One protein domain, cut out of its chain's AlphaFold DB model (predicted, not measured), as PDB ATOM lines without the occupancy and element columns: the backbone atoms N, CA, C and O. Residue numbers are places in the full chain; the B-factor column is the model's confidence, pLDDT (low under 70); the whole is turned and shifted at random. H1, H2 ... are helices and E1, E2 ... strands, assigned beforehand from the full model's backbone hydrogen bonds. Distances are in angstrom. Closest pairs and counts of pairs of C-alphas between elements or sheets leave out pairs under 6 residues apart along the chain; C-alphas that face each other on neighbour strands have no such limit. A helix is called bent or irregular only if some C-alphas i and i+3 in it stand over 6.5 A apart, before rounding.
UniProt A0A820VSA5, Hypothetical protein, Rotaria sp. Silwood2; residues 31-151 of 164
ATOM      1  N   LEU A  31      60.362 100.245 143.557       92.69
ATOM      2  CA  LEU A  31      61.592 100.850 143.025       92.69
ATOM      3  C   LEU A  31      62.648 101.158 144.095       92.69
ATOM      4  O   LEU A  31      63.835 101.152 143.784       92.69
ATOM      5  N   SER A  32      62.249 101.428 145.343       94.50
ATOM      6  CA  SER A  32      63.196 101.734 146.424       94.50
ATOM      7  C   SER A  32      64.096 100.553 146.781       94.50
ATOM      8  O   SER A  32      65.201 100.780 147.262       94.50
ATOM      9  N   THR A  33      63.652  99.318 146.542       93.75
ATOM     10  CA  THR A  33      64.382  98.093 146.889       93.75
ATOM     11  C   THR A  33      64.778  97.267 145.669       93.75
ATOM     12  O   THR A  33      65.520  96.307 145.813       93.75
ATOM     13  N   ALA A  34      64.357  97.639 144.460       93.00
ATOM     14  CA  ALA A  34      64.718  96.933 143.235       93.00
ATOM     15  C   ALA A  34      66.237  96.680 143.103       93.00
ATOM     16  O   ALA A  34      67.075  97.483 143.544       93.00
ATOM     17  N   SER A  35      66.612  95.563 142.469       93.44
ATOM     18  CA  SER A  35      68.014  95.291 142.143       93.44
ATOM     19  C   SER A  35      68.570  96.345 141.184       93.44
ATOM     20  O   SER A  35      67.839  97.009 140.441       93.44
ATOM     21  N   THR A  36      69.886  96.515 141.195       94.62
ATOM     22  CA  THR A  36      70.567  97.474 140.320       94.62
ATOM     23  C   THR A  36      70.353  97.109 138.856       94.62
ATOM     24  O   THR A  36      70.165  97.997 138.023       94.62
ATOM     25  N   TYR A  37      70.319  95.810 138.551       92.62
ATOM     26  CA  TYR A  37      69.934  95.306 137.236       92.62
ATOM     27  C   TYR A  37      68.542  95.802 136.825       92.62
ATOM     28  O   TYR A  37      68.410  96.419 135.771       92.62
ATOM     29  N   ILE A  38      67.526  95.614 137.676       91.81
ATOM     30  CA  ILE A  38      66.150  96.037 137.379       91.81
ATOM     31  C   ILE A  38      66.078  97.543 137.131       91.81
ATOM     32  O   ILE A  38      65.479  97.977 136.148       91.81
ATOM     33  N   LEU A  39      66.708  98.351 137.985       93.88
ATOM     34  CA  LEU A  39      66.709  99.809 137.832       93.88
ATOM     35  C   LEU A  39      67.367 100.249 136.513       93.88
ATOM     36  O   LEU A  39      66.849 101.148 135.846       93.88
ATOM     37  N   LYS A  40      68.468  99.601 136.112       92.94
ATOM     38  CA  LYS A  40      69.148  99.860 134.832       92.94
ATOM     39  C   LYS A  40      68.292  99.438 133.641       92.94
ATOM     40  O   LYS A  40      68.083 100.244 132.736       92.94
ATOM     41  N   GLU A  41      67.739  98.232 133.663       91.19
ATOM     42  CA  GLU A  41      66.880  97.738 132.584       91.19
ATOM     43  C   GLU A  41      65.642  98.618 132.399       91.19
ATOM     44  O   GLU A  41      65.329  99.025 131.282       91.19
ATOM     45  N   LEU A  42      64.979  99.014 133.488       90.81
ATOM     46  CA  LEU A  42      63.831  99.920 133.426       90.81
ATOM     47  C   LEU A  42      64.193 101.313 132.899       90.81
ATOM     48  O   LEU A  42      63.351 101.952 132.269       90.81
ATOM     49  N   SER A  43      65.422 101.784 133.137       88.81
ATOM     50  CA  SER A  43      65.891 103.070 132.605       88.81
ATOM     51  C   SER A  43      66.146 103.032 131.096       88.81
ATOM     52  O   SER A  43      65.937 104.035 130.415       88.81
ATOM     53  N   ASN A  44      66.522 101.864 130.568       85.12
ATOM     54  CA  ASN A  44      66.863 101.668 129.160       85.12
ATOM     55  C   ASN A  44      65.689 101.133 128.323       85.12
ATOM     56  O   ASN A  44      65.694 101.250 127.097       85.12
ATOM     57  N   ASN A  45      64.665 100.557 128.960       79.38
ATOM     58  CA  ASN A  45      63.588  99.850 128.277       79.38
ATOM     59  C   ASN A  45      62.254 100.611 128.332       79.38
ATOM     60  O   ASN A  45      61.549 100.617 129.345       79.38
ATOM     61  N   ARG A  46      61.844 101.175 127.186       66.12
ATOM     62  CA  ARG A  46      60.566 101.904 127.032       66.12
ATOM     63  C   ARG A  46      59.333 101.054 127.359       66.12
ATOM     64  O   ARG A  46      58.341 101.595 127.837       66.12
ATOM     65  N   ASN A  47      59.405  99.737 127.158       68.62
ATOM     66  CA  ASN A  47      58.291  98.819 127.409       68.62
ATOM     67  C   ASN A  47      58.278  98.267 128.845       68.62
ATOM     68  O   ASN A  47      57.341  97.556 129.209       68.62
ATOM     69  N   ARG A  48      59.296  98.586 129.665       70.00
ATOM     70  CA  ARG A  48      59.462  98.127 131.061       70.00
ATOM     71  C   ARG A  48      59.335  96.609 131.255       70.00
ATOM     72  O   ARG A  48      58.961  96.153 132.335       70.00
ATOM     73  N   SER A  49      59.617  95.841 130.205       79.06
ATOM     74  CA  SER A  49      59.628  94.383 130.259       79.06
ATOM     75  C   SER A  49      61.024  93.922 130.652       79.06
ATOM     76  O   SER A  49      61.980  94.167 129.919       79.06
ATOM     77  N   ILE A  50      61.142  93.296 131.815       82.50
ATOM     78  CA  ILE A  50      62.419  92.885 132.393       82.50
ATOM     79  C   ILE A  50      62.452  91.374 132.573       82.50
ATOM     80  O   ILE A  50      61.429  90.757 132.867       82.50
ATOM     81  N   GLU A  51      63.629  90.780 132.406       82.75
ATOM     82  CA  GLU A  51      63.858  89.401 132.826       82.75
ATOM     83  C   GLU A  51      64.004  89.359 134.345       82.75
ATOM     84  O   GLU A  51      64.955  89.917 134.900       82.75
ATOM     85  N   TYR A  52      63.043  88.710 134.997       77.00
ATOM     86  CA  TYR A  52      62.997  88.603 136.445       77.00
ATOM     87  C   TYR A  52      63.606  87.282 136.912       77.00
ATOM     88  O   TYR A  52      63.188  86.205 136.469       77.00
ATOM     89  N   LEU A  53      64.582  87.366 137.815       79.12
ATOM     90  CA  LEU A  53      65.199  86.210 138.452       79.12
ATOM     91  C   LEU A  53      64.887  86.222 139.945       79.12
ATOM     92  O   LEU A  53      64.756  87.278 140.557       79.12
ATOM     93  N   ARG A  54      64.860  85.041 140.567       75.44
ATOM     94  CA  ARG A  54      64.636  84.911 142.013       75.44
ATOM     95  C   ARG A  54      65.649  85.704 142.846       75.44
ATOM     96  O   ARG A  54      65.334  86.189 143.929       75.44
ATOM     97  N   ILE A  55      66.868  85.886 142.339       78.88
ATOM     98  CA  ILE A  55      67.902  86.693 143.000       78.88
ATOM     99  C   ILE A  55      67.505  88.172 143.123       78.88
ATOM    100  O   ILE A  55      67.930  88.835 144.068       78.88
ATOM    101  N   ASP A  56      66.630  88.683 142.252       85.19
ATOM    102  CA  ASP A  56      66.101  90.043 142.366       85.19
ATOM    103  C   ASP A  56      65.161  90.201 143.571       85.19
ATOM    104  O   ASP A  56      65.226  91.229 144.250       85.19
ATOM    105  N   ASP A  57      64.359  89.177 143.897       79.50
ATOM    106  CA  ASP A  57      63.555  89.152 145.131       79.50
ATOM    107  C   ASP A  57      64.455  89.191 146.367       79.50
ATOM    108  O   ASP A  57      64.182  89.911 147.328       79.50
ATOM    109  N   CYS A  58      65.569  88.455 146.325       77.44
ATOM    110  CA  CYS A  58      66.536  88.395 147.421       77.44
ATOM    111  C   CYS A  58      67.170  89.759 147.665       77.44
ATOM    112  O   CYS A  58      67.216  90.239 148.796       77.44
ATOM    113  N   ILE A  59      67.643  90.395 146.592       86.00
ATOM    114  CA  ILE A  59      68.231  91.732 146.651       86.00
ATOM    115  C   ILE A  59      67.200  92.728 147.188       86.00
ATOM    116  O   ILE A  59      67.531  93.530 148.063       86.00
ATOM    117  N   SER A  60      65.950  92.642 146.722       87.50
ATOM    118  CA  SER A  60      64.856  93.491 147.196       87.50
ATOM    119  C   SER A  60      64.589  93.320 148.687       87.50
ATOM    120  O   SER A  60      64.524  94.304 149.427       87.50
ATOM    121  N   PHE A  61      64.540  92.079 149.162       82.31
ATOM    122  CA  PHE A  61      64.375  91.774 150.576       82.31
ATOM    123  C   PHE A  61      65.534  92.310 151.432       82.31
ATOM    124  O   PHE A  61      65.301  92.959 152.454       82.31
ATOM    125  N   MET A  62      66.786  92.122 151.001       82.06
ATOM    126  CA  MET A  62      67.946  92.642 151.736       82.06
ATOM    127  C   MET A  62      67.973  94.169 151.756       82.06
ATOM    128  O   MET A  62      68.275  94.768 152.787       82.06
ATOM    129  N   LYS A  63      67.618  94.821 150.644       89.69
ATOM    130  CA  LYS A  63      67.490  96.281 150.587       89.69
ATOM    131  C   LYS A  63      66.381  96.782 151.505       89.69
ATOM    132  O   LYS A  63      66.583  97.789 152.167       89.69
ATOM    133  N   MET A  64      65.260  96.069 151.623       85.50
ATOM    134  CA  MET A  64      64.208  96.405 152.588       85.50
ATOM    135  C   MET A  64      64.737  96.387 154.029       85.50
ATOM    136  O   MET A  64      64.546  97.355 154.754       85.50
ATOM    137  N   ILE A  65      65.470  95.344 154.430       77.88
ATOM    138  CA  ILE A  65      66.084  95.290 155.769       77.88
ATOM    139  C   ILE A  65      67.140  96.394 155.936       77.88
ATOM    140  O   ILE A  65      67.203  97.030 156.986       77.88
ATOM    141  N   LEU A  66      67.951  96.667 154.909       84.44
ATOM    142  CA  LEU A  66      68.918  97.765 154.943       84.44
ATOM    143  C   LEU A  66      68.210  99.110 155.180       84.44
ATOM    144  O   LEU A  66      68.664  99.903 156.000       84.44
ATOM    145  N   LEU A  67      67.082  99.351 154.505       85.50
ATOM    146  CA  LEU A  67      66.270 100.552 154.694       85.50
ATOM    147  C   LEU A  67      65.727 100.684 156.122       85.50
ATOM    148  O   LEU A  67      65.507 101.811 156.549       85.50
ATOM    149  N   GLU A  68      65.549  99.603 156.883       80.56
ATOM    150  CA  GLU A  68      65.147  99.692 158.293       80.56
ATOM    151  C   GLU A  68      66.273 100.245 159.178       80.56
ATOM    152  O   GLU A  68      66.017 101.091 160.039       80.56
ATOM    153  N   ILE A  69      67.524  99.849 158.918       77.25
ATOM    154  CA  ILE A  69      68.669 100.117 159.807       77.25
ATOM    155  C   ILE A  69      69.501 101.355 159.435       77.25
ATOM    156  O   ILE A  69      70.245 101.871 160.268       77.25
ATOM    157  N   ILE A  70      69.416 101.854 158.197       82.31
ATOM    158  CA  ILE A  70      70.171 103.047 157.781       82.31
ATOM    159  C   ILE A  70      69.551 104.345 158.311       82.31
ATOM    160  O   ILE A  70      68.368 104.425 158.634       82.31
ATOM    161  N   SER A  71      70.350 105.415 158.324       86.75
ATOM    162  CA  SER A  71      69.880 106.741 158.739       86.75
ATOM    163  C   SER A  71      68.729 107.279 157.873       86.75
ATOM    164  O   SER A  71      68.698 107.094 156.652       86.75
ATOM    165  N   GLU A  72      67.846 108.067 158.493       88.75
ATOM    166  CA  GLU A  72      66.719 108.743 157.828       88.75
ATOM    167  C   GLU A  72      67.129 109.622 156.639       88.75
ATOM    168  O   GLU A  72      66.365 109.781 155.685       88.75
ATOM    169  N   LYS A  73      68.354 110.166 156.652       94.44
ATOM    170  CA  LYS A  73      68.914 110.928 155.527       94.44
ATOM    171  C   LYS A  73      68.844 110.121 154.225       94.44
ATOM    172  O   LYS A  73      68.418 110.653 153.201       94.44
ATOM    173  N   TYR A  74      69.233 108.845 154.265       94.56
ATOM    174  CA  TYR A  74      69.258 107.981 153.085       94.56
ATOM    175  C   TYR A  74      67.866 107.494 152.690       94.56
ATOM    176  O   TYR A  74      67.541 107.508 151.503       94.56
ATOM    177  N   LYS A  75      67.010 107.161 153.665       93.19
ATOM    178  CA  LYS A  75      65.616 106.770 153.393       93.19
ATOM    179  C   LYS A  75      64.862 107.880 152.656       93.19
ATOM    180  O   LYS A  75      64.239 107.635 151.622       93.19
ATOM    181  N   LYS A  76      64.992 109.128 153.126       96.12
ATOM    182  CA  LYS A  76      64.406 110.312 152.474       96.12
ATOM    183  C   LYS A  76      64.990 110.565 151.087       96.12
ATOM    184  O   LYS A  76      64.236 110.883 150.171       96.12
ATOM    185  N   ALA A  77      66.302 110.396 150.912       97.12
ATOM    186  CA  ALA A  77      66.940 110.536 149.606       97.12
ATOM    187  C   ALA A  77      66.397 109.509 148.595       97.12
ATOM    188  O   ALA A  77      66.001 109.900 147.499       97.12
ATOM    189  N   ILE A  78      66.285 108.231 148.977       96.62
ATOM    190  CA  ILE A  78      65.698 107.178 148.129       96.62
ATOM    191  C   ILE A  78      64.239 107.500 147.803       96.62
ATOM    192  O   ILE A  78      63.866 107.513 146.632       96.62
ATOM    193  N   SER A  79      63.428 107.824 148.815       96.06
ATOM    194  CA  SER A  79      62.014 108.179 148.633       96.06
ATOM    195  C   SER A  79      61.833 109.348 147.656       96.06
ATOM    196  O   SER A  79      61.035 109.267 146.722       96.06
ATOM    197  N   SER A  80      62.657 110.393 147.783       97.50
ATOM    198  CA  SER A  80      62.654 111.528 146.858       97.50
ATOM    199  C   SER A  80      62.975 111.104 145.418       97.50
ATOM    200  O   SER A  80      62.295 111.540 144.488       97.50
ATOM    201  N   LYS A  81      63.955 110.214 145.210       97.44
ATOM    202  CA  LYS A  81      64.280 109.702 143.867       97.44
ATOM    203  C   LYS A  81      63.176 108.831 143.279       97.44
ATOM    204  O   LYS A  81      62.928 108.930 142.080       97.44
ATOM    205  N   VAL A  82      62.482 108.050 144.105       95.19
ATOM    206  CA  VAL A  82      61.301 107.281 143.686       95.19
ATOM    207  C   VAL A  82      60.176 108.215 143.233       95.19
ATOM    208  O   VAL A  82      59.661 108.041 142.132       95.19
ATOM    209  N   GLN A  83      59.842 109.242 144.020       95.19
ATOM    210  CA  GLN A  83      58.804 110.227 143.672       95.19
ATOM    211  C   GLN A  83      59.125 110.989 142.378       95.19
ATOM    212  O   GLN A  83      58.229 111.301 141.600       95.19
ATOM    213  N   GLN A  84      60.409 111.251 142.125       94.31
ATOM    214  CA  GLN A  84      60.894 111.892 140.899       94.31
ATOM    215  C   GLN A  84      60.964 110.939 139.693       94.31
ATOM    216  O   GLN A  84      61.310 111.375 138.599       94.31
ATOM    217  N   GLY A  85      60.706 109.637 139.869       90.00
ATOM    218  CA  GLY A  85      60.889 108.630 138.819       90.00
ATOM    219  C   GLY A  85      62.352 108.443 138.389       90.00
ATOM    220  O   GLY A  85      62.627 107.938 137.302       90.00
ATOM    221  N   SER A  86      63.306 108.857 139.225       94.44
ATOM    222  CA  SER A  86      64.732 108.903 138.903       94.44
ATOM    223  C   SER A  86      65.428 107.579 139.246       94.44
ATOM    224  O   SER A  86      66.082 107.467 140.285       94.44
ATOM    225  N   LEU A  87      65.348 106.593 138.347       94.38
ATOM    226  CA  LEU A  87      65.938 105.255 138.533       94.38
ATOM    227  C   LEU A  87      67.459 105.284 138.753       94.38
ATOM    228  O   LEU A  87      67.963 104.669 139.689       94.38
ATOM    229  N   THR A  88      68.192 106.058 137.947       95.06
ATOM    230  CA  THR A  88      69.645 106.256 138.110       95.06
ATOM    231  C   THR A  88      69.976 106.957 139.424       95.06
ATOM    232  O   THR A  88      70.934 106.592 140.097       95.06
ATOM    233  N   GLY A  89      69.148 107.916 139.844       96.19
ATOM    234  CA  GLY A  89      69.290 108.564 141.146       96.19
ATOM    235  C   GLY A  89      69.141 107.601 142.327       96.19
ATOM    236  O   GLY A  89      69.847 107.775 143.312       96.19
ATOM    237  N   ILE A  90      68.276 106.582 142.238       96.75
ATOM    238  CA  ILE A  90      68.158 105.549 143.284       96.75
ATOM    239  C   ILE A  90      69.477 104.771 143.405       96.75
ATOM    240  O   ILE A  90      69.972 104.595 144.516       96.75
ATOM    241  N   ILE A  91      70.074 104.373 142.274       96.31
ATOM    242  CA  ILE A  91      71.376 103.682 142.235       96.31
ATOM    243  C   ILE A  91      72.455 104.537 142.912       96.31
ATOM    244  O   ILE A  91      73.127 104.063 143.821       96.31
ATOM    245  N   VAL A  92      72.541 105.824 142.554       96.94
ATOM    246  CA  VAL A  92      73.520 106.759 143.137       96.94
ATOM    247  C   VAL A  92      73.380 106.871 144.658       96.94
ATOM    248  O   VAL A  92      74.383 106.966 145.359       96.94
ATOM    249  N   VAL A  93      72.158 106.851 145.201       97.00
ATOM    250  CA  VAL A  93      71.977 106.888 146.661       97.00
ATOM    251  C   VAL A  93      72.473 105.593 147.313       97.00
ATOM    252  O   VAL A  93      73.101 105.661 148.367       97.00
ATOM    253  N   TYR A  94      72.261 104.426 146.699       95.50
ATOM    254  CA  TYR A  94      72.829 103.170 147.205       95.50
ATOM    255  C   TYR A  94      74.362 103.152 147.162       95.50
ATOM    256  O   TYR A  94      74.979 102.696 148.127       95.50
ATOM    257  N   ASP A  95      74.976 103.718 146.123       94.31
ATOM    258  CA  ASP A  95      76.433 103.877 146.054       94.31
ATOM    259  C   ASP A  95      76.951 104.792 147.184       94.31
ATOM    260  O   ASP A  95      77.931 104.475 147.853       94.31
ATOM    261  N   GLN A  96      76.235 105.877 147.501       94.38
ATOM    262  CA  GLN A  96      76.572 106.744 148.640       94.38
ATOM    263  C   GLN A  96      76.439 106.029 149.992       94.38
ATOM    264  O   GLN A  96      77.243 106.268 150.900       94.38
ATOM    265  N   ILE A  97      75.428 105.166 150.151       91.38
ATOM    266  CA  ILE A  97      75.297 104.317 151.342       91.38
ATOM    267  C   ILE A  97      76.529 103.412 151.432       91.38
ATOM    268  O   ILE A  97      77.182 103.393 152.472       91.38
ATOM    269  N   LYS A  98      76.904 102.737 150.337       88.88
ATOM    270  CA  LYS A  98      78.122 101.916 150.247       88.88
ATOM    271  C   LYS A  98      79.369 102.665 150.698       88.88
ATOM    272  O   LYS A  98      80.066 102.195 151.598       88.88
ATOM    273  N   ASP A  99      79.602 103.849 150.154       89.12
ATOM    274  CA  ASP A  99      80.770 104.657 150.502       89.12
ATOM    275  C   ASP A  99      80.769 105.092 151.974       89.12
ATOM    276  O   ASP A  99      81.820 105.109 152.618       89.12
ATOM    277  N   SER A 100      79.591 105.363 152.544       86.44
ATOM    278  CA  SER A 100      79.448 105.752 153.956       86.44
ATOM    279  C   SER A 100      79.840 104.643 154.932       86.44
ATOM    280  O   SER A 100      80.239 104.930 156.058       86.44
ATOM    281  N   PHE A 101      79.737 103.384 154.506       80.44
ATOM    282  CA  PHE A 101      80.050 102.206 155.314       80.44
ATOM    283  C   PHE A 101      81.353 101.515 154.890       80.44
ATOM    284  O   PHE A 101      81.656 100.427 155.375       80.44
ATOM    285  N   LYS A 102      82.165 102.140 154.028       75.25
ATOM    286  CA  LYS A 102      83.378 101.532 153.452       75.25
ATOM    287  C   LYS A 102      84.398 101.057 154.497       75.25
ATOM    288  O   LYS A 102      85.112 100.089 154.255       75.25
ATOM    289  N   THR A 103      84.472 101.715 155.652       69.25
ATOM    290  CA  THR A 103      85.394 101.359 156.746       69.25
ATOM    291  C   THR A 103      84.853 100.270 157.674       69.25
ATOM    292  O   THR A 103      85.636  99.508 158.234       69.25
ATOM    293  N   LYS A 104      83.529 100.164 157.831       67.19
ATOM    294  CA  LYS A 104      82.865  99.130 158.638       67.19
ATOM    295  C   LYS A 104      81.556  98.733 157.970       67.19
ATOM    296  O   LYS A 104      80.484  99.200 158.347       67.19
ATOM    297  N   GLN A 105      81.670  97.890 156.950       67.88
ATOM    298  CA  GLN A 105      80.530  97.509 156.133       67.88
ATOM    299  C   GLN A 105      79.632  96.509 156.876       67.88
ATOM    300  O   GLN A 105      80.105  95.418 157.208       67.88
ATOM    301  N   PRO A 106      78.345  96.834 157.108       72.50
ATOM    302  CA  PRO A 106      77.374  95.882 157.626       72.50
ATOM    303  C   PRO A 106      77.309  94.634 156.742       72.50
ATOM    304  O   PRO A 106      77.333  94.736 155.512       72.50
ATOM    305  N   ILE A 107      77.162  93.461 157.359       72.50
ATOM    306  CA  ILE A 107      77.082  92.169 156.653       72.50
ATOM    307  C   ILE A 107      76.008  92.204 155.562       72.50
ATOM    308  O   ILE A 107      76.249  91.756 154.446       72.50
ATOM    309  N   ILE A 108      74.861  92.827 155.841       74.19
ATOM    310  CA  ILE A 108      73.777  92.932 154.865       74.19
ATOM    311  C   ILE A 108      74.184  93.650 153.574       74.19
ATOM    312  O   ILE A 108      73.745  93.271 152.493       74.19
ATOM    313  N   MET A 109      75.069  94.644 153.650       81.50
ATOM    314  CA  MET A 109      75.562  95.328 152.456       81.50
ATOM    315  C   MET A 109      76.515  94.441 151.659       81.50
ATOM    316  O   MET A 109      76.433  94.435 150.436       81.50
ATOM    317  N   LYS A 110      77.356  93.645 152.332       75.81
ATOM    318  CA  LYS A 110      78.198  92.644 151.657       75.81
ATOM    319  C   LYS A 110      77.351  91.603 150.926       75.81
ATOM    320  O   LYS A 110      77.646  91.269 149.784       75.81
ATOM    321  N   VAL A 111      76.265  91.148 151.554       76.94
ATOM    322  CA  VAL A 111      75.310  90.217 150.937       76.94
ATOM    323  C   VAL A 111      74.642  90.850 149.715       76.94
ATOM    324  O   VAL A 111      74.621  90.227 148.658       76.94
ATOM    325  N   ILE A 112      74.149  92.092 149.816       85.75
ATOM    326  CA  ILE A 112      73.565  92.812 148.669       85.75
ATOM    327  C   ILE A 112      74.573  92.890 147.518       85.75
ATOM    328  O   ILE A 112      74.228  92.562 146.388       85.75
ATOM    329  N   GLU A 113      75.814  93.289 147.796       85.88
ATOM    330  CA  GLU A 113      76.857  93.400 146.772       85.88
ATOM    331  C   GLU A 113      77.168  92.070 146.095       85.88
ATOM    332  O   GLU A 113      77.297  92.016 144.873       85.88
ATOM    333  N   PHE A 114      77.258  90.998 146.873       82.19
ATOM    334  CA  PHE A 114      77.481  89.658 146.353       82.19
ATOM    335  C   PHE A 114      76.334  89.197 145.453       82.19
ATOM    336  O   PHE A 114      76.577  88.746 144.333       82.19
ATOM    337  N   LEU A 115      75.085  89.362 145.897       83.19
ATOM    338  CA  LEU A 115      73.914  88.992 145.102       83.19
ATOM    339  C   LEU A 115      73.841  89.814 143.803       83.19
ATOM    340  O   LEU A 115      73.581  89.264 142.737       83.19
ATOM    341  N   GLU A 116      74.124  91.117 143.863       89.06
ATOM    342  CA  GLU A 116      74.165  91.983 142.675       89.06
ATOM    343  C   GLU A 116      75.300  91.575 141.715       89.06
ATOM    344  O   GLU A 116      75.101  91.546 140.500       89.06
ATOM    345  N   LYS A 117      76.479  91.214 142.242       87.25
ATOM    346  CA  LYS A 117      77.656  90.813 141.453       87.25
ATOM    347  C   LYS A 117      77.460  89.479 140.734       87.25
ATOM    348  O   LYS A 117      77.868  89.348 139.584       87.25
ATOM    349  N   TYR A 118      76.851  88.499 141.396       81.62
ATOM    350  CA  TYR A 118      76.710  87.133 140.876       81.62
ATOM    351  C   TYR A 118      75.299  86.817 140.371       81.62
ATOM    352  O   TYR A 118      74.964  85.648 140.164       81.62
ATOM    353  N   ARG A 119      74.488  87.855 140.117       83.44
ATOM    354  CA  ARG A 119      73.096  87.757 139.660       83.44
ATOM    355  C   ARG A 119      72.886  86.752 138.520       83.44
ATOM    356  O   ARG A 119      71.905  86.023 138.526       83.44
ATOM    357  N   SER A 120      73.784  86.730 137.535       77.31
ATOM    358  CA  SER A 120      73.662  85.903 136.323       77.31
ATOM    359  C   SER A 120      74.251  84.494 136.441       77.31
ATOM    360  O   SER A 120      74.118  83.716 135.501       77.31
ATOM    361  N   ILE A 121      74.936  84.174 137.544       75.06
ATOM    362  CA  ILE A 121      75.725  82.937 137.697       75.06
ATOM    363  C   ILE A 121      75.175  82.060 138.832       75.06
ATOM    364  O   ILE A 121      75.293  80.837 138.793       75.06
ATOM    365  N   LEU A 122      74.556  82.665 139.850       69.56
ATOM    366  CA  LEU A 122      73.940  81.940 140.959       69.56
ATOM    367  C   LEU A 122      72.701  81.169 140.484       69.56
ATOM    368  O   LEU A 122      71.713  81.766 140.068       69.56
ATOM    369  N   ASN A 123      72.752  79.838 140.575       67.06
ATOM    370  CA  ASN A 123      71.600  78.978 140.314       67.06
ATOM    371  C   ASN A 123      70.606  78.985 141.494       67.06
ATOM    372  O   ASN A 123      70.968  79.288 142.636       67.06
ATOM    373  N   ASP A 124      69.346  78.636 141.217       62.44
ATOM    374  CA  ASP A 124      68.245  78.731 142.187       62.44
ATOM    375  C   ASP A 124      68.469  77.881 143.454       62.44
ATOM    376  O   ASP A 124      68.080  78.293 144.542       62.44
ATOM    377  N   GLU A 125      69.124  76.719 143.360       59.75
ATOM    378  CA  GLU A 125      69.412  75.871 144.532       59.75
ATOM    379  C   GLU A 125      70.389  76.531 145.509       59.75
ATOM    380  O   GLU A 125      70.128  76.571 146.714       59.75
ATOM    381  N   LYS A 126      71.489  77.108 144.999       61.38
ATOM    382  CA  LYS A 126      72.433  77.855 145.838       61.38
ATOM    383  C   LYS A 126      71.747  79.086 146.427       61.38
ATOM    384  O   LYS A 126      71.907  79.358 147.613       61.38
ATOM    385  N   LEU A 127      70.923  79.776 145.636       61.53
ATOM    386  CA  LEU A 127      70.157  80.943 146.069       61.53
ATOM    387  C   LEU A 127      69.213  80.643 147.244       61.53
ATOM    388  O   LEU A 127      69.189  81.402 148.209       61.53
ATOM    389  N   ASN A 128      68.481  79.530 147.201       56.34
ATOM    390  CA  ASN A 128      67.532  79.155 148.258       56.34
ATOM    391  C   ASN A 128      68.244  78.884 149.573       56.34
ATOM    392  O   ASN A 128      67.810  79.380 150.607       56.34
ATOM    393  N   SER A 129      69.389  78.199 149.514       58.62
ATOM    394  CA  SER A 129      70.232  78.005 150.691       58.62
ATOM    395  C   SER A 129      70.672  79.339 151.304       58.62
ATOM    396  O   SER A 129      70.724  79.441 152.526       58.62
ATOM    397  N   TYR A 130      70.954  80.370 150.496       58.44
ATOM    398  CA  TYR A 130      71.301  81.702 151.008       58.44
ATOM    399  C   TYR A 130      70.099  82.416 151.641       58.44
ATOM    400  O   TYR A 130      70.222  82.960 152.739       58.44
ATOM    401  N   ILE A 131      68.935  82.409 150.982       58.47
ATOM    402  CA  ILE A 131      67.719  83.074 151.481       58.47
ATOM    403  C   ILE A 131      67.227  82.413 152.766       58.47
ATOM    404  O   ILE A 131      66.990  83.109 153.751       58.47
ATOM    405  N   ASP A 132      67.079  81.087 152.759       55.47
ATOM    406  CA  ASP A 132      66.553  80.331 153.894       55.47
ATOM    407  C   ASP A 132      67.452  80.524 155.110       55.47
ATOM    408  O   ASP A 132      66.960  80.668 156.224       55.47
ATOM    409  N   GLN A 133      68.767  80.630 154.913       51.75
ATOM    410  CA  GLN A 133      69.693  80.930 155.996       51.75
ATOM    411  C   GLN A 133      69.586  82.386 156.449       51.75
ATOM    412  O   GLN A 133      69.492  82.608 157.648       51.75
ATOM    413  N   CYS A 134      69.482  83.380 155.564       52.72
ATOM    414  CA  CYS A 134      69.248  84.766 155.993       52.72
ATOM    415  C   CYS A 134      67.909  84.956 156.733       52.72
ATOM    416  O   CYS A 134      67.841  85.747 157.676       52.72
ATOM    417  N   ILE A 135      66.855  84.234 156.338       50.84
ATOM    418  CA  ILE A 135      65.535  84.261 156.986       50.84
ATOM    419  C   ILE A 135      65.566  83.499 158.316       50.84
ATOM    420  O   ILE A 135      65.134  84.052 159.330       50.84
ATOM    421  N   ASN A 136      66.136  82.289 158.355       46.88
ATOM    422  CA  ASN A 136      66.352  81.534 159.598       46.88
ATOM    423  C   ASN A 136      67.235  82.320 160.582       46.88
ATOM    424  O   ASN A 136      67.093  82.203 161.797       46.88
ATOM    425  N   HIS A 137      68.094  83.193 160.061       44.94
ATOM    426  CA  HIS A 137      68.978  84.067 160.819       44.94
ATOM    427  C   HIS A 137      68.411  85.483 161.034       44.94
ATOM    428  O   HIS A 137      69.094  86.341 161.592       44.94
ATOM    429  N   ARG A 138      67.132  85.744 160.712       45.44
ATOM    430  CA  ARG A 138      66.428  86.975 161.126       45.44
ATOM    431  C   ARG A 138      66.316  87.072 162.655       45.44
ATOM    432  O   ARG A 138      66.288  88.174 163.193       45.44
ATOM    433  N   HIS A 139      66.376  85.938 163.362       41.62
ATOM    434  CA  HIS A 139      66.575  85.887 164.818       41.62
ATOM    435  C   HIS A 139      67.966  86.374 165.275       41.62
ATOM    436  O   HIS A 139      68.130  86.740 166.435       41.62
ATOM    437  N   CYS A 140      68.945  86.439 164.370       38.78
ATOM    438  CA  CYS A 140      70.337  86.787 164.640       38.78
ATOM    439  C   CYS A 140      70.733  88.176 164.106       38.78
ATOM    440  O   CYS A 140      71.806  88.649 164.436       38.78
ATOM    441  N   LEU A 141      69.891  88.917 163.370       39.69
ATOM    442  CA  LEU A 141      70.203  90.317 162.994       39.69
ATOM    443  C   LEU A 141      70.397  91.242 164.214       39.69
ATOM    444  O   LEU A 141      71.111  92.232 164.119       39.69
ATOM    445  N   ILE A 142      69.837  90.873 165.374       41.75
ATOM    446  CA  ILE A 142      70.087  91.512 166.680       41.75
ATOM    447  C   ILE A 142      71.447  91.082 167.288       41.75
ATOM    448  O   ILE A 142      72.002  91.780 168.129       41.75
ATOM    449  N   GLN A 143      72.010  89.949 166.860       36.28
ATOM    450  CA  GLN A 143      73.285  89.381 167.332       36.28
ATOM    451  C   GLN A 143      74.459  89.599 166.348       36.28
ATOM    452  O   GLN A 143      75.610  89.640 166.772       36.28
ATOM    453  N   LEU A 144      74.191  89.812 165.054       39.78
ATOM    454  CA  LEU A 144      75.174  89.962 163.972       39.78
ATOM    455  C   LEU A 144      76.025  91.239 164.062       39.78
ATOM    456  O   LEU A 144      77.093  91.297 163.457       39.78
ATOM    457  N   GLU A 145      75.602  92.251 164.823       46.19
ATOM    458  CA  GLU A 145      76.465  93.401 165.127       46.19
ATOM    459  C   GLU A 145      77.616  93.051 166.090       46.19
ATOM    460  O   GLU A 145      78.568  93.830 166.186       46.19
ATOM    461  N   ASN A 146      77.575  91.885 166.755       43.59
ATOM    462  CA  ASN A 146      78.477  91.555 167.861       43.59
ATOM    463  C   ASN A 146      79.490  90.423 167.617       43.59
ATOM    464  O   ASN A 146      80.374  90.269 168.455       43.59
ATOM    465  N   GLU A 147      79.453  89.662 166.513       42.81
ATOM    466  CA  GLU A 147      80.369  88.512 166.362       42.81
ATOM    467  C   GLU A 147      81.179  88.477 165.055       42.81
ATOM    468  O   GLU A 147      80.654  88.379 163.942       42.81
ATOM    469  N   GLN A 148      82.505  88.474 165.243       47.28
ATOM    470  CA  GLN A 148      83.585  88.362 164.254       47.28
ATOM    471  C   GLN A 148      83.490  87.096 163.368       47.28
ATOM    472  O   GLN A 148      83.995  87.090 162.249       47.28
ATOM    473  N   ILE A 149      82.795  86.055 163.848       47.41
ATOM    474  CA  ILE A 149      82.655  84.711 163.246       47.41
ATOM    475  C   ILE A 149      82.005  84.751 161.845       47.41
ATOM    476  O   ILE A 149      82.225  83.871 161.017       47.41
ATOM    477  N   ASN A 150      81.254  85.810 161.531       52.59
ATOM    478  CA  ASN A 150      80.472  85.911 160.296       52.59
ATOM    479  C   ASN A 150      81.254  86.425 159.073       52.59
ATOM    480  O   ASN A 150      80.781  86.299 157.942       52.59
ATOM    481  N   ILE A 151      82.437  87.017 159.269       54.41
ATOM    482  CA  ILE A 151      83.260  87.538 158.164       54.41
ATOM    483  C   ILE A 151      84.020  86.400 157.471       54.41
ATOM    484  O   ILE A 151      84.069  86.365 156.243       54.41
TER     485      ILE A 151
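What this domain is: This is residues 31 to 151 of the 164 residues of the protein "Hypothetical protein" of Rotaria sp. Silwood2 (UniProt A0A820VSA5). Two groups of helices meet at steep angles: the hairpin of H3 and H4, with H1 packed on the beginning of H4, and a loose triangle in which H5 and H6 pack on H2, the helix nearest the middle. The strand E1 passes by H1, and residues 140 to 151 make a tail far from the middle. You have 121 residues, mostly helix, in the order H1, E1, H2, H3, H4, H5, H6. The whole is compact, with a radius of gyration of the C-alphas of 14.8 A and spans of 45 by 36 by 22 A.

How they stand to each other: Start at H1, residues 36 to 44, which touches residues 87 to 91 of H4, residues 87 to 100, closest at the C-alphas of Leu 39 and Leu 87, 5.5 A. E1, residues 49 to 51, pairs with no named strand. H2, residues 54 to 69, touches H5, residues 107 to 117, at Ile 59 and Ile 112, their closest C-alphas at 5.8 A, with a shallow tilt of 30 degrees, opposite ways. H3, residues 72 to 83, forms a hairpin with H4 at 13 degrees. H6, residues 124 to 139, touches H2 at 22 degrees, the same way; their closest C-alphas are Cys 58 and Ile 131, 6.8 A. Every O i to N i+4 pair is within hydrogen-bond range in H1 to H5, and 11 of 12 in H6.

Where its parts are: Find C-alpha 36 at (70.567, 97.474, 140.320), where H1 begins. H2 and H6 each run 23.8 A and H4 20.5 A. H6 ends at C-alpha 139, (66.575, 85.887, 164.818), and is only just irregular: C-alphas 136 and 139 are 6.8 A apart.

The domain as a whole: The two C-alphas farthest apart, Arg 46 and Glu 147, are 46.0 A apart. The printed part has no cut and no long link. Expect pLDDT under 70 at residues 46 to 47, 103 to 105 and 122 to 151.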